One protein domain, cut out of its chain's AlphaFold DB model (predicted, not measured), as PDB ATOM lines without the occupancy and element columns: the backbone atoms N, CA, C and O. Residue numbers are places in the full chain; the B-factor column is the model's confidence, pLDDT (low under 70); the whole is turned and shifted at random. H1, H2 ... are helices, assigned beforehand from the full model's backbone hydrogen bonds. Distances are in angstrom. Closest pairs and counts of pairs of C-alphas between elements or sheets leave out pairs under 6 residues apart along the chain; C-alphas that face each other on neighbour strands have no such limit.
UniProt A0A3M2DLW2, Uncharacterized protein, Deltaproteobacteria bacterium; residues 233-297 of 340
ATOM      1  N   VAL A 233     -16.208  13.340  37.831       93.25
ATOM      2  CA  VAL A 233     -17.369  13.764  37.028       93.25
ATOM      3  C   VAL A 233     -18.672  13.150  37.523       93.25
ATOM      4  O   VAL A 233     -19.648  13.863  37.737       93.25
ATOM      5  N   LEU A 234     -18.712  11.828  37.701       93.31
ATOM      6  CA  LEU A 234     -19.940  11.140  38.098       93.31
ATOM      7  C   LEU A 234     -20.416  11.522  39.503       93.31
ATOM      8  O   LEU A 234     -21.616  11.752  39.642       93.31
ATOM      9  N   PRO A 235     -19.542  11.663  40.520       94.81
ATOM     10  CA  PRO A 235     -19.967  12.186  41.816       94.81
ATOM     11  C   PRO A 235     -20.598  13.578  41.714       94.81
ATOM     12  O   PRO A 235     -21.657  13.805  42.287       94.81
ATOM     13  N   ALA A 236     -20.025  14.477  40.911       93.06
ATOM     14  CA  ALA A 236     -20.594  15.806  40.727       93.06
ATOM     15  C   ALA A 236     -21.953  15.782  40.007       93.06
ATOM     16  O   ALA A 236     -22.854  16.535  40.364       93.06
ATOM     17  N   ILE A 237     -22.141  14.893  39.024       91.31
ATOM     18  CA  ILE A 237     -23.454  14.688  38.393       91.31
ATOM     19  C   ILE A 237     -24.476  14.190  39.424       91.31
ATOM     20  O   ILE A 237     -25.605  14.679  39.437       91.31
ATOM     21  N   VAL A 238     -24.086  13.257  40.299       93.06
ATOM     22  CA  VAL A 238     -24.943  12.780  41.394       93.06
ATOM     23  C   VAL A 238     -25.328  13.925  42.329       93.06
ATOM     24  O   VAL A 238     -26.502  14.047  42.659       93.06
ATOM     25  N   ASP A 239     -24.396  14.802  42.704       92.69
ATOM     26  CA  ASP A 239     -24.685  15.948  43.579       92.69
ATOM     27  C   ASP A 239     -25.687  16.932  42.943       92.69
ATOM     28  O   ASP A 239     -26.594  17.446  43.609       92.69
ATOM     29  N   VAL A 240     -25.577  17.152  41.631       90.44
ATOM     30  CA  VAL A 240     -26.521  17.978  40.863       90.44
ATOM     31  C   VAL A 240     -27.905  17.332  40.825       90.44
ATOM     32  O   VAL A 240     -28.905  17.995  41.107       90.44
ATOM     33  N   MET A 241     -27.974  16.028  40.534       91.00
ATOM     34  CA  MET A 241     -29.232  15.279  40.565       91.00
ATOM     35  C   MET A 241     -29.852  15.301  41.964       91.00
ATOM     36  O   MET A 241     -31.041  15.574  42.098       91.00
ATOM     37  N   ALA A 242     -29.055  15.085  43.010       92.06
ATOM     38  CA  ALA A 242     -29.505  15.095  44.395       92.06
ATOM     39  C   ALA A 242     -30.072  16.459  44.807       92.06
ATOM     40  O   ALA A 242     -31.060  16.508  45.535       92.06
ATOM     41  N   THR A 243     -29.494  17.559  44.317       91.19
ATOM     42  CA  THR A 243     -30.020  18.912  44.552       91.19
ATOM     43  C   THR A 243     -31.392  19.090  43.901       91.19
ATOM     44  O   THR A 243     -32.334  19.516  44.570       91.19
ATOM     45  N   SER A 244     -31.535  18.681  42.637       89.62
ATOM     46  CA  SER A 244     -32.814  18.748  41.917       89.62
ATOM     47  C   SER A 244     -33.890  17.851  42.546       89.62
ATOM     48  O   SER A 244     -35.029  18.272  42.744       89.62
ATOM     49  N   ILE A 245     -33.520  16.637  42.959       91.56
ATOM     50  CA  ILE A 245     -34.397  15.722  43.699       91.56
ATOM     51  C   ILE A 245     -34.785  16.340  45.048       91.56
ATOM     52  O   ILE A 245     -35.951  16.329  45.421       91.56
ATOM     53  N   ALA A 246     -33.848  16.923  45.796       91.69
ATOM     54  CA  ALA A 246     -34.150  17.515  47.098       91.69
ATOM     55  C   ALA A 246     -35.138  18.693  47.008       91.69
ATOM     56  O   ALA A 246     -35.943  18.873  47.927       91.69
ATOM     57  N   GLU A 247     -35.093  19.471  45.924       91.50
ATOM     58  CA  GLU A 247     -36.044  20.558  45.664       91.50
ATOM     59  C   GLU A 247     -37.475  20.032  45.469       91.50
ATOM     60  O   GLU A 247     -38.422  20.553  46.066       91.50
ATOM     61  N   ASP A 248     -37.622  18.949  44.710       92.62
ATOM     62  CA  ASP A 248     -38.920  18.419  44.294       92.62
ATOM     63  C   ASP A 248     -39.515  17.351  45.225       92.62
ATOM     64  O   ASP A 248     -40.730  17.129  45.247       92.62
ATOM     65  N   CYS A 249     -38.665  16.677  45.997       91.06
ATOM     66  CA  CYS A 249     -38.996  15.471  46.758       91.06
ATOM     67  C   CYS A 249     -38.981  15.712  48.279       91.06
ATOM     68  O   CYS A 249     -38.945  14.785  49.094       91.06
ATOM     69  N   ALA A 250     -39.038  16.983  48.695       86.50
ATOM     70  CA  ALA A 250     -39.015  17.388  50.094       86.50
ATOM     71  C   ALA A 250     -40.205  16.812  50.897       86.50
ATOM     72  O   ALA A 250     -41.306  17.366  50.930       86.50
ATOM     73  N   GLY A 251     -39.950  15.721  51.626       79.69
ATOM     74  CA  GLY A 251     -40.906  15.094  52.545       79.69
ATOM     75  C   GLY A 251     -41.732  13.949  51.953       79.69
ATOM     76  O   GLY A 251     -42.649  13.481  52.634       79.69
ATOM     77  N   GLY A 252     -41.417  13.494  50.738       79.94
ATOM     78  CA  GLY A 252     -41.978  12.265  50.188       79.94
ATOM     79  C   GLY A 252     -41.468  11.017  50.908       79.94
ATOM     80  O   GLY A 252     -40.449  11.028  51.603       79.94
ATOM     81  N   THR A 253     -42.211   9.924  50.768       81.12
ATOM     82  CA  THR A 253     -41.763   8.592  51.184       81.12
ATOM     83  C   THR A 253     -42.057   7.625  50.052       81.12
ATOM     84  O   THR A 253     -43.148   7.724  49.484       81.12
ATOM     85  N   PRO A 254     -41.175   6.652  49.784       81.19
ATOM     86  CA  PRO A 254     -41.389   5.673  48.727       81.19
ATOM     87  C   PRO A 254     -42.782   5.020  48.821       81.19
ATOM     88  O   PRO A 254     -43.213   4.657  49.926       81.19
ATOM     89  N   PRO A 255     -43.500   4.837  47.697       76.50
ATOM     90  CA  PRO A 255     -43.061   5.091  46.318       76.50
ATOM     91  C   PRO A 255     -43.264   6.538  45.829       76.50
ATOM     92  O   PRO A 255     -42.716   6.902  44.800       76.50
ATOM     93  N   ASP A 256     -44.024   7.364  46.550       83.50
ATOM     94  CA  ASP A 256     -44.368   8.729  46.130       83.50
ATOM     95  C   ASP A 256     -43.335   9.719  46.703       83.50
ATOM     96  O   ASP A 256     -43.582  10.432  47.683       83.50
ATOM     97  N   CYS A 257     -42.128   9.684  46.139       86.62
ATOM     98  CA  CYS A 257     -40.984  10.473  46.597       86.62
ATOM     99  C   CYS A 257     -41.126  11.965  46.276       86.62
ATOM    100  O   CYS A 257     -40.751  12.812  47.085       86.62
ATOM    101  N   CYS A 258     -41.674  12.279  45.108       92.94
ATOM    102  CA  CYS A 258     -41.560  13.592  44.489       92.94
ATOM    103  C   CYS A 258     -42.927  14.172  44.131       92.94
ATOM    104  O   CYS A 258     -43.944  13.471  44.122       92.94
ATOM    105  N   MET A 259     -42.972  15.478  43.874       92.62
ATOM    106  CA  MET A 259     -44.159  16.084  43.278       92.62
ATOM    107  C   MET A 259     -44.444  15.438  41.908       92.62
ATOM    108  O   MET A 259     -43.513  15.288  41.124       92.62
ATOM    109  N   PRO A 260     -45.704  15.090  41.588       92.25
ATOM    110  CA  PRO A 260     -46.032  14.542  40.275       92.25
ATOM    111  C   PRO A 260     -45.670  15.501  39.135       92.25
ATOM    112  O   PRO A 260     -45.917  16.705  39.245       92.25
ATOM    113  N   ASP A 261     -45.162  14.945  38.037       91.06
ATOM    114  CA  ASP A 261     -44.679  15.623  36.830       91.06
ATOM    115  C   ASP A 261     -43.486  16.573  37.074       91.06
ATOM    116  O   ASP A 261     -43.269  17.513  36.301       91.06
ATOM    117  N   SER A 262     -42.725  16.368  38.154       92.75
ATOM    118  CA  SER A 262     -41.550  17.181  38.469       92.75
ATOM    119  C   SER A 262     -40.260  16.612  37.862       92.75
ATOM    120  O   SER A 262     -40.195  15.457  37.419       92.75
ATOM    121  N   THR A 263     -39.201  17.423  37.861       91.06
ATOM    122  CA  THR A 263     -37.866  16.976  37.448       91.06
ATOM    123  C   THR A 263     -37.350  15.886  38.381       91.06
ATOM    124  O   THR A 263     -36.878  14.851  37.912       91.06
ATOM    125  N   GLY A 264     -37.462  16.090  39.694       91.81
ATOM    126  CA  GLY A 264     -37.058  15.119  40.706       91.81
ATOM    127  C   GLY A 264     -37.752  13.768  40.542       91.81
ATOM    128  O   GLY A 264     -37.074  12.748  40.609       91.81
ATOM    129  N   GLU A 265     -39.061  13.744  40.243       91.62
ATOM    130  CA  GLU A 265     -39.777  12.494  39.929       91.62
ATOM    131  C   GLU A 265     -39.167  11.806  38.704       91.62
ATOM    132  O   GLU A 265     -38.856  10.623  38.756       91.62
ATOM    133  N   THR A 266     -38.911  12.561  37.631       91.38
ATOM    134  CA  THR A 266     -38.315  12.022  36.398       91.38
ATOM    135  C   THR A 266     -36.913  11.450  36.633       91.38
ATOM    136  O   THR A 266     -36.576  10.404  36.077       91.38
ATOM    137  N   LEU A 267     -36.082  12.118  37.442       90.88
ATOM    138  CA  LEU A 267     -34.732  11.657  37.779       90.88
ATOM    139  C   LEU A 267     -34.764  10.391  38.643       90.88
ATOM    140  O   LEU A 267     -34.022   9.452  38.355       90.88
ATOM    141  N   VAL A 268     -35.631  10.350  39.657       91.06
ATOM    142  CA  VAL A 268     -35.841   9.166  40.505       91.06
ATOM    143  C   VAL A 268     -36.354   8.001  39.654       91.06
ATOM    144  O   VAL A 268     -35.726   6.952  39.638       91.06
ATOM    145  N   ASP A 269     -37.396   8.195  38.844       89.44
ATOM    146  CA  ASP A 269     -37.951   7.147  37.974       89.44
ATOM    147  C   ASP A 269     -36.933   6.587  36.970       89.44
ATOM    148  O   ASP A 269     -37.026   5.426  36.554       89.44
ATOM    149  N   LEU A 270     -35.983   7.417  36.530       89.19
ATOM    150  CA  LEU A 270     -34.970   7.014  35.564       89.19
ATOM    151  C   LEU A 270     -33.783   6.301  36.215       89.19
ATOM    152  O   LEU A 270     -33.219   5.416  35.567       89.19
ATOM    153  N   PHE A 271     -33.385   6.689  37.431       90.00
ATOM    154  CA  PHE A 271     -32.111   6.277  38.031       90.00
ATOM    155  C   PHE A 271     -32.215   5.562  39.382       90.00
ATOM    156  O   PHE A 271     -31.397   4.674  39.603       90.00
ATOM    157  N   ASP A 272     -33.187   5.876  40.243       88.44
ATOM    158  CA  ASP A 272     -33.468   5.152  41.503       88.44
ATOM    159  C   ASP A 272     -34.225   3.857  41.163       88.44
ATOM    160  O   ASP A 272     -35.430   3.692  41.374       88.44
ATOM    161  N   ASP A 273     -33.518   2.933  40.509       75.88
ATOM    162  CA  ASP A 273     -34.011   1.577  40.353       75.88
ATOM    163  C   ASP A 273     -33.758   0.841  41.672       75.88
ATOM    164  O   ASP A 273     -32.614   0.625  42.064       75.88
ATOM    165  N   CYS A 274     -34.836   0.375  42.308       73.06
ATOM    166  CA  CYS A 274     -34.875  -0.550  43.453       73.06
ATOM    167  C   CYS A 274     -34.103  -1.893  43.219       73.06
ATOM    168  O   CYS A 274     -34.415  -2.919  43.839       73.06
ATOM    169  N   SER A 275     -33.172  -1.972  42.263       60.94
ATOM    170  CA  SER A 275     -32.510  -3.175  41.763       60.94
ATOM    171  C   SER A 275     -31.094  -3.404  42.302       60.94
ATOM    172  O   SER A 275     -30.546  -4.489  42.083       60.94
ATOM    173  N   ASP A 276     -30.539  -2.488  43.103       60.44
ATOM    174  CA  ASP A 276     -29.255  -2.646  43.820       60.44
ATOM    175  C   ASP A 276     -29.277  -3.756  44.907       60.44
ATOM    176  O   ASP A 276     -28.275  -4.063  45.560       60.44
ATOM    177  N   GLY A 277     -30.426  -4.414  45.090       60.47
ATOM    178  CA  GLY A 277     -30.668  -5.403  46.135       60.47
ATOM    179  C   GLY A 277     -31.280  -4.806  47.402       60.47
ATOM    180  O   GLY A 277     -31.609  -5.563  48.324       60.47
ATOM    181  N   SER A 278     -31.487  -3.489  47.440       61.31
ATOM    182  CA  SER A 278     -32.346  -2.818  48.401       61.31
ATOM    183  C   SER A 278     -33.798  -3.205  48.140       61.31
ATOM    184  O   SER A 278     -34.305  -3.210  47.024       61.31
ATOM    185  N   THR A 279     -34.517  -3.560  49.201       61.06
ATOM    186  CA  THR A 279     -35.960  -3.837  49.118       61.06
ATOM    187  C   THR A 279     -36.815  -2.569  49.149       61.06
ATOM    188  O   THR A 279     -38.042  -2.666  49.192       61.06
ATOM    189  N   THR A 280     -36.186  -1.396  49.204       65.94
ATOM    190  CA  THR A 280     -36.837  -0.094  49.335       65.94
ATOM    191  C   THR A 280     -36.029   0.937  48.558       65.94
ATOM    192  O   THR A 280     -34.926   1.252  48.996       65.94
ATOM    193  N   CYS A 281     -36.588   1.455  47.459       81.38
ATOM    194  CA  CYS A 281     -36.118   2.691  46.823       81.38
ATOM    195  C   CYS A 281     -36.046   3.758  47.920       81.38
ATOM    196  O   CYS A 281     -36.926   3.779  48.794       81.38
ATOM    197  N   ASP A 282     -34.995   4.565  47.945       85.75
ATOM    198  CA  ASP A 282     -34.743   5.510  49.036       85.75
ATOM    199  C   ASP A 282     -34.971   6.974  48.641       85.75
ATOM    200  O   ASP A 282     -34.766   7.868  49.470       85.75
ATOM    201  N   CYS A 283     -35.532   7.203  47.446       88.31
ATOM    202  CA  CYS A 283     -35.769   8.522  46.869       88.31
ATOM    203  C   CYS A 283     -34.468   9.301  46.640       88.31
ATOM    204  O   CYS A 283     -34.477  10.536  46.672       88.31
ATOM    205  N   GLN A 284     -33.341   8.608  46.489       89.88
ATOM    206  CA  GLN A 284     -32.045   9.190  46.182       89.88
ATOM    207  C   GLN A 284     -31.442   8.447  44.996       89.88
ATOM    208  O   GLN A 284     -31.760   7.299  44.732       89.88
ATOM    209  N   VAL A 285     -30.581   9.139  44.257       90.88
ATOM    210  CA  VAL A 285     -29.786   8.520  43.201       90.88
ATOM    211  C   VAL A 285     -28.359   8.469  43.705       90.88
ATOM    212  O   VAL A 285     -27.703   9.493  43.881       90.88
ATOM    213  N   SER A 286     -27.884   7.269  43.979       92.50
ATOM    214  CA  SER A 286     -26.512   6.980  44.346       92.50
ATOM    215  C   SER A 286     -25.615   6.887  43.111       92.50
ATOM    216  O   SER A 286     -26.051   6.725  41.968       92.50
ATOM    217  N   LEU A 287     -24.305   6.939  43.347       92.00
ATOM    218  CA  LEU A 287     -23.318   6.724  42.292       92.00
ATOM    219  C   LEU A 287     -23.419   5.320  41.676       92.00
ATOM    220  O   LEU A 287     -23.196   5.164  40.475       92.00
ATOM    221  N   ASP A 288     -23.749   4.306  42.477       90.88
ATOM    222  CA  ASP A 288     -23.880   2.931  41.996       90.88
ATOM    223  C   ASP A 288     -25.128   2.766  41.122       90.88
ATOM    224  O   ASP A 288     -25.056   2.116  40.079       90.88
ATOM    225  N   GLU A 289     -26.245   3.396  41.481       91.50
ATOM    226  CA  GLU A 289     -27.452   3.446  40.648       91.50
ATOM    227  C   GLU A 289     -27.186   4.134  39.311       91.50
ATOM    228  O   GLU A 289     -27.472   3.570  38.252       91.50
ATOM    229  N   LEU A 290     -26.527   5.298  39.335       90.50
ATOM    230  CA  LEU A 290     -26.157   6.012  38.115       90.50
ATOM    231  C   LEU A 290     -25.265   5.153  37.200       90.50
ATOM    232  O   LEU A 290     -25.482   5.104  35.990       90.50
ATOM    233  N   LYS A 291     -24.273   4.447  37.762       90.19
ATOM    234  CA  LYS A 291     -23.341   3.598  36.995       90.19
ATOM    235  C   LYS A 291     -23.986   2.333  36.439       90.19
ATOM    236  O   LYS A 291     -23.627   1.906  35.342       90.19
ATOM    237  N   ASN A 292     -24.895   1.719  37.193       88.75
ATOM    238  CA  ASN A 292     -25.546   0.468  36.802       88.75
ATOM    239  C   ASN A 292     -26.780   0.684  35.918       88.75
ATOM    240  O   ASN A 292     -27.319  -0.280  35.380       88.75
ATOM    241  N   ASN A 293     -27.205   1.930  35.726       88.75
ATOM    242  CA  ASN A 293     -28.289   2.258  34.824       88.75
ATOM    243  C   ASN A 293     -27.935   1.907  33.362       88.75
ATOM    244  O   ASN A 293     -26.909   2.339  32.827       88.75
ATOM    245  N   ASP A 294     -28.794   1.139  32.685       89.25
ATOM    246  CA  ASP A 294     -28.559   0.670  31.307       89.25
ATOM    247  C   ASP A 294     -28.408   1.826  30.300       89.25
ATOM    248  O   ASP A 294     -27.630   1.729  29.345       89.25
ATOM    249  N   LEU A 295     -29.130   2.937  30.503       85.50
ATOM    250  CA  LEU A 295     -29.013   4.114  29.641       85.50
ATOM    251  C   LEU A 295     -27.625   4.740  29.804       85.50
ATOM    252  O   LEU A 295     -26.942   4.992  28.813       85.50
ATOM    253  N   ILE A 296     -27.188   4.936  31.046       84.88
ATOM    254  CA  ILE A 296     -25.959   5.660  31.381       84.88
ATOM    255  C   ILE A 296     -24.712   4.818  31.140       84.88
ATOM    256  O   ILE A 296     -23.763   5.317  30.546       84.88
ATOM    257  N   SER A 297     -24.709   3.536  31.495       88.38
ATOM    258  CA  SER A 297     -23.566   2.643  31.251       88.38
ATOM    259  C   SER A 297     -23.194   2.552  29.765       88.38
ATOM    260  O   SER A 297     -22.014   2.547  29.414       88.38
TER     261      SER A 297
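What this domain is: This is residues 233 to 297 of the 340 residues of an uncharacterized protein of Deltaproteobacteria bacterium (UniProt A0A3M2DLW2). One long helix, H1, makes one side of a small all-helix domain, and two shorter helices pack on the same side of it, H2 on its later half and H3 on its first turns, so that the three centres make a triangle. A last short helix, H4, follows H3 after a tight link and lies beside it, apart from H1, and two long loops join H1 to H2 and H2 to H3, the second swinging far out from H1 around residues 276 to 279. The printed part has 65 residues with four named helices, in the order H1, H2, H3, H4, and no named strand. It is compact, with a radius of gyration of the C-alphas of 10.9 A, and the C-alphas span 28 by 26 by 16 A.

How they stand to each other: H1, residues 233 to 248, touches H2, residues 263 to 271, with its residues 241 to 248 alone. The closest C-alphas of the two are those of Ile 245 and Gly 264, 4.1 A apart, and the helices run opposite ways at a steep tilt of 47 degrees. With its residues 234 to 238 alone, H1 touches H3, residues 287 to 292. Their closest C-alphas are those of Val 238 and Leu 287, 6.3 A apart, and the lines are about perpendicular, at 75 degrees. H2 and H3 are close but not clearly touching, with the closest C-alphas, of Phe 271 and Leu 290, 6.0 A apart; they run the same way at a steep tilt of 54 degrees. H4, residues 294 to 297, is close to H3 but not clearly touching it, the closest C-alphas being those of Lys 291 and Ser 297, 5.8 A apart. H4 and H2 are near each other, with 5 pairs of C-alphas within 10 A, while H4 and H1 are apart. In H1, H2 and H3 every O i to N i+4 pair is within hydrogen-bond range; H4 is too short for such a pair, and its 1 pair of O i and N i+3 is not within range.

Where its parts are: H1 begins at C-alpha 233, at (-17.369, 13.764, 37.028), and runs 23.2 A to C-alpha 248, at (-38.920, 18.419, 44.294). H2 measures 12.2 A from C-alpha 263 to C-alpha 271, and H3 8.6 A from C-alpha 287 to C-alpha 292. H4 is 5.4 A long and ends at C-alpha 297, at (-23.566, 2.643, 31.251).

The domain as a whole: The two C-alphas farthest apart are those of Gly 251 and Ser 297, 30.2 A. The printed part has no cut. The links from H1 to H2, 14 residues, and from H2 to H3, 15 residues, are long, and the link from H3 to H4, 1 residue, is tight. The mean pLDDT of the printed part is 86.4, and residues 275 to 280 are under 70.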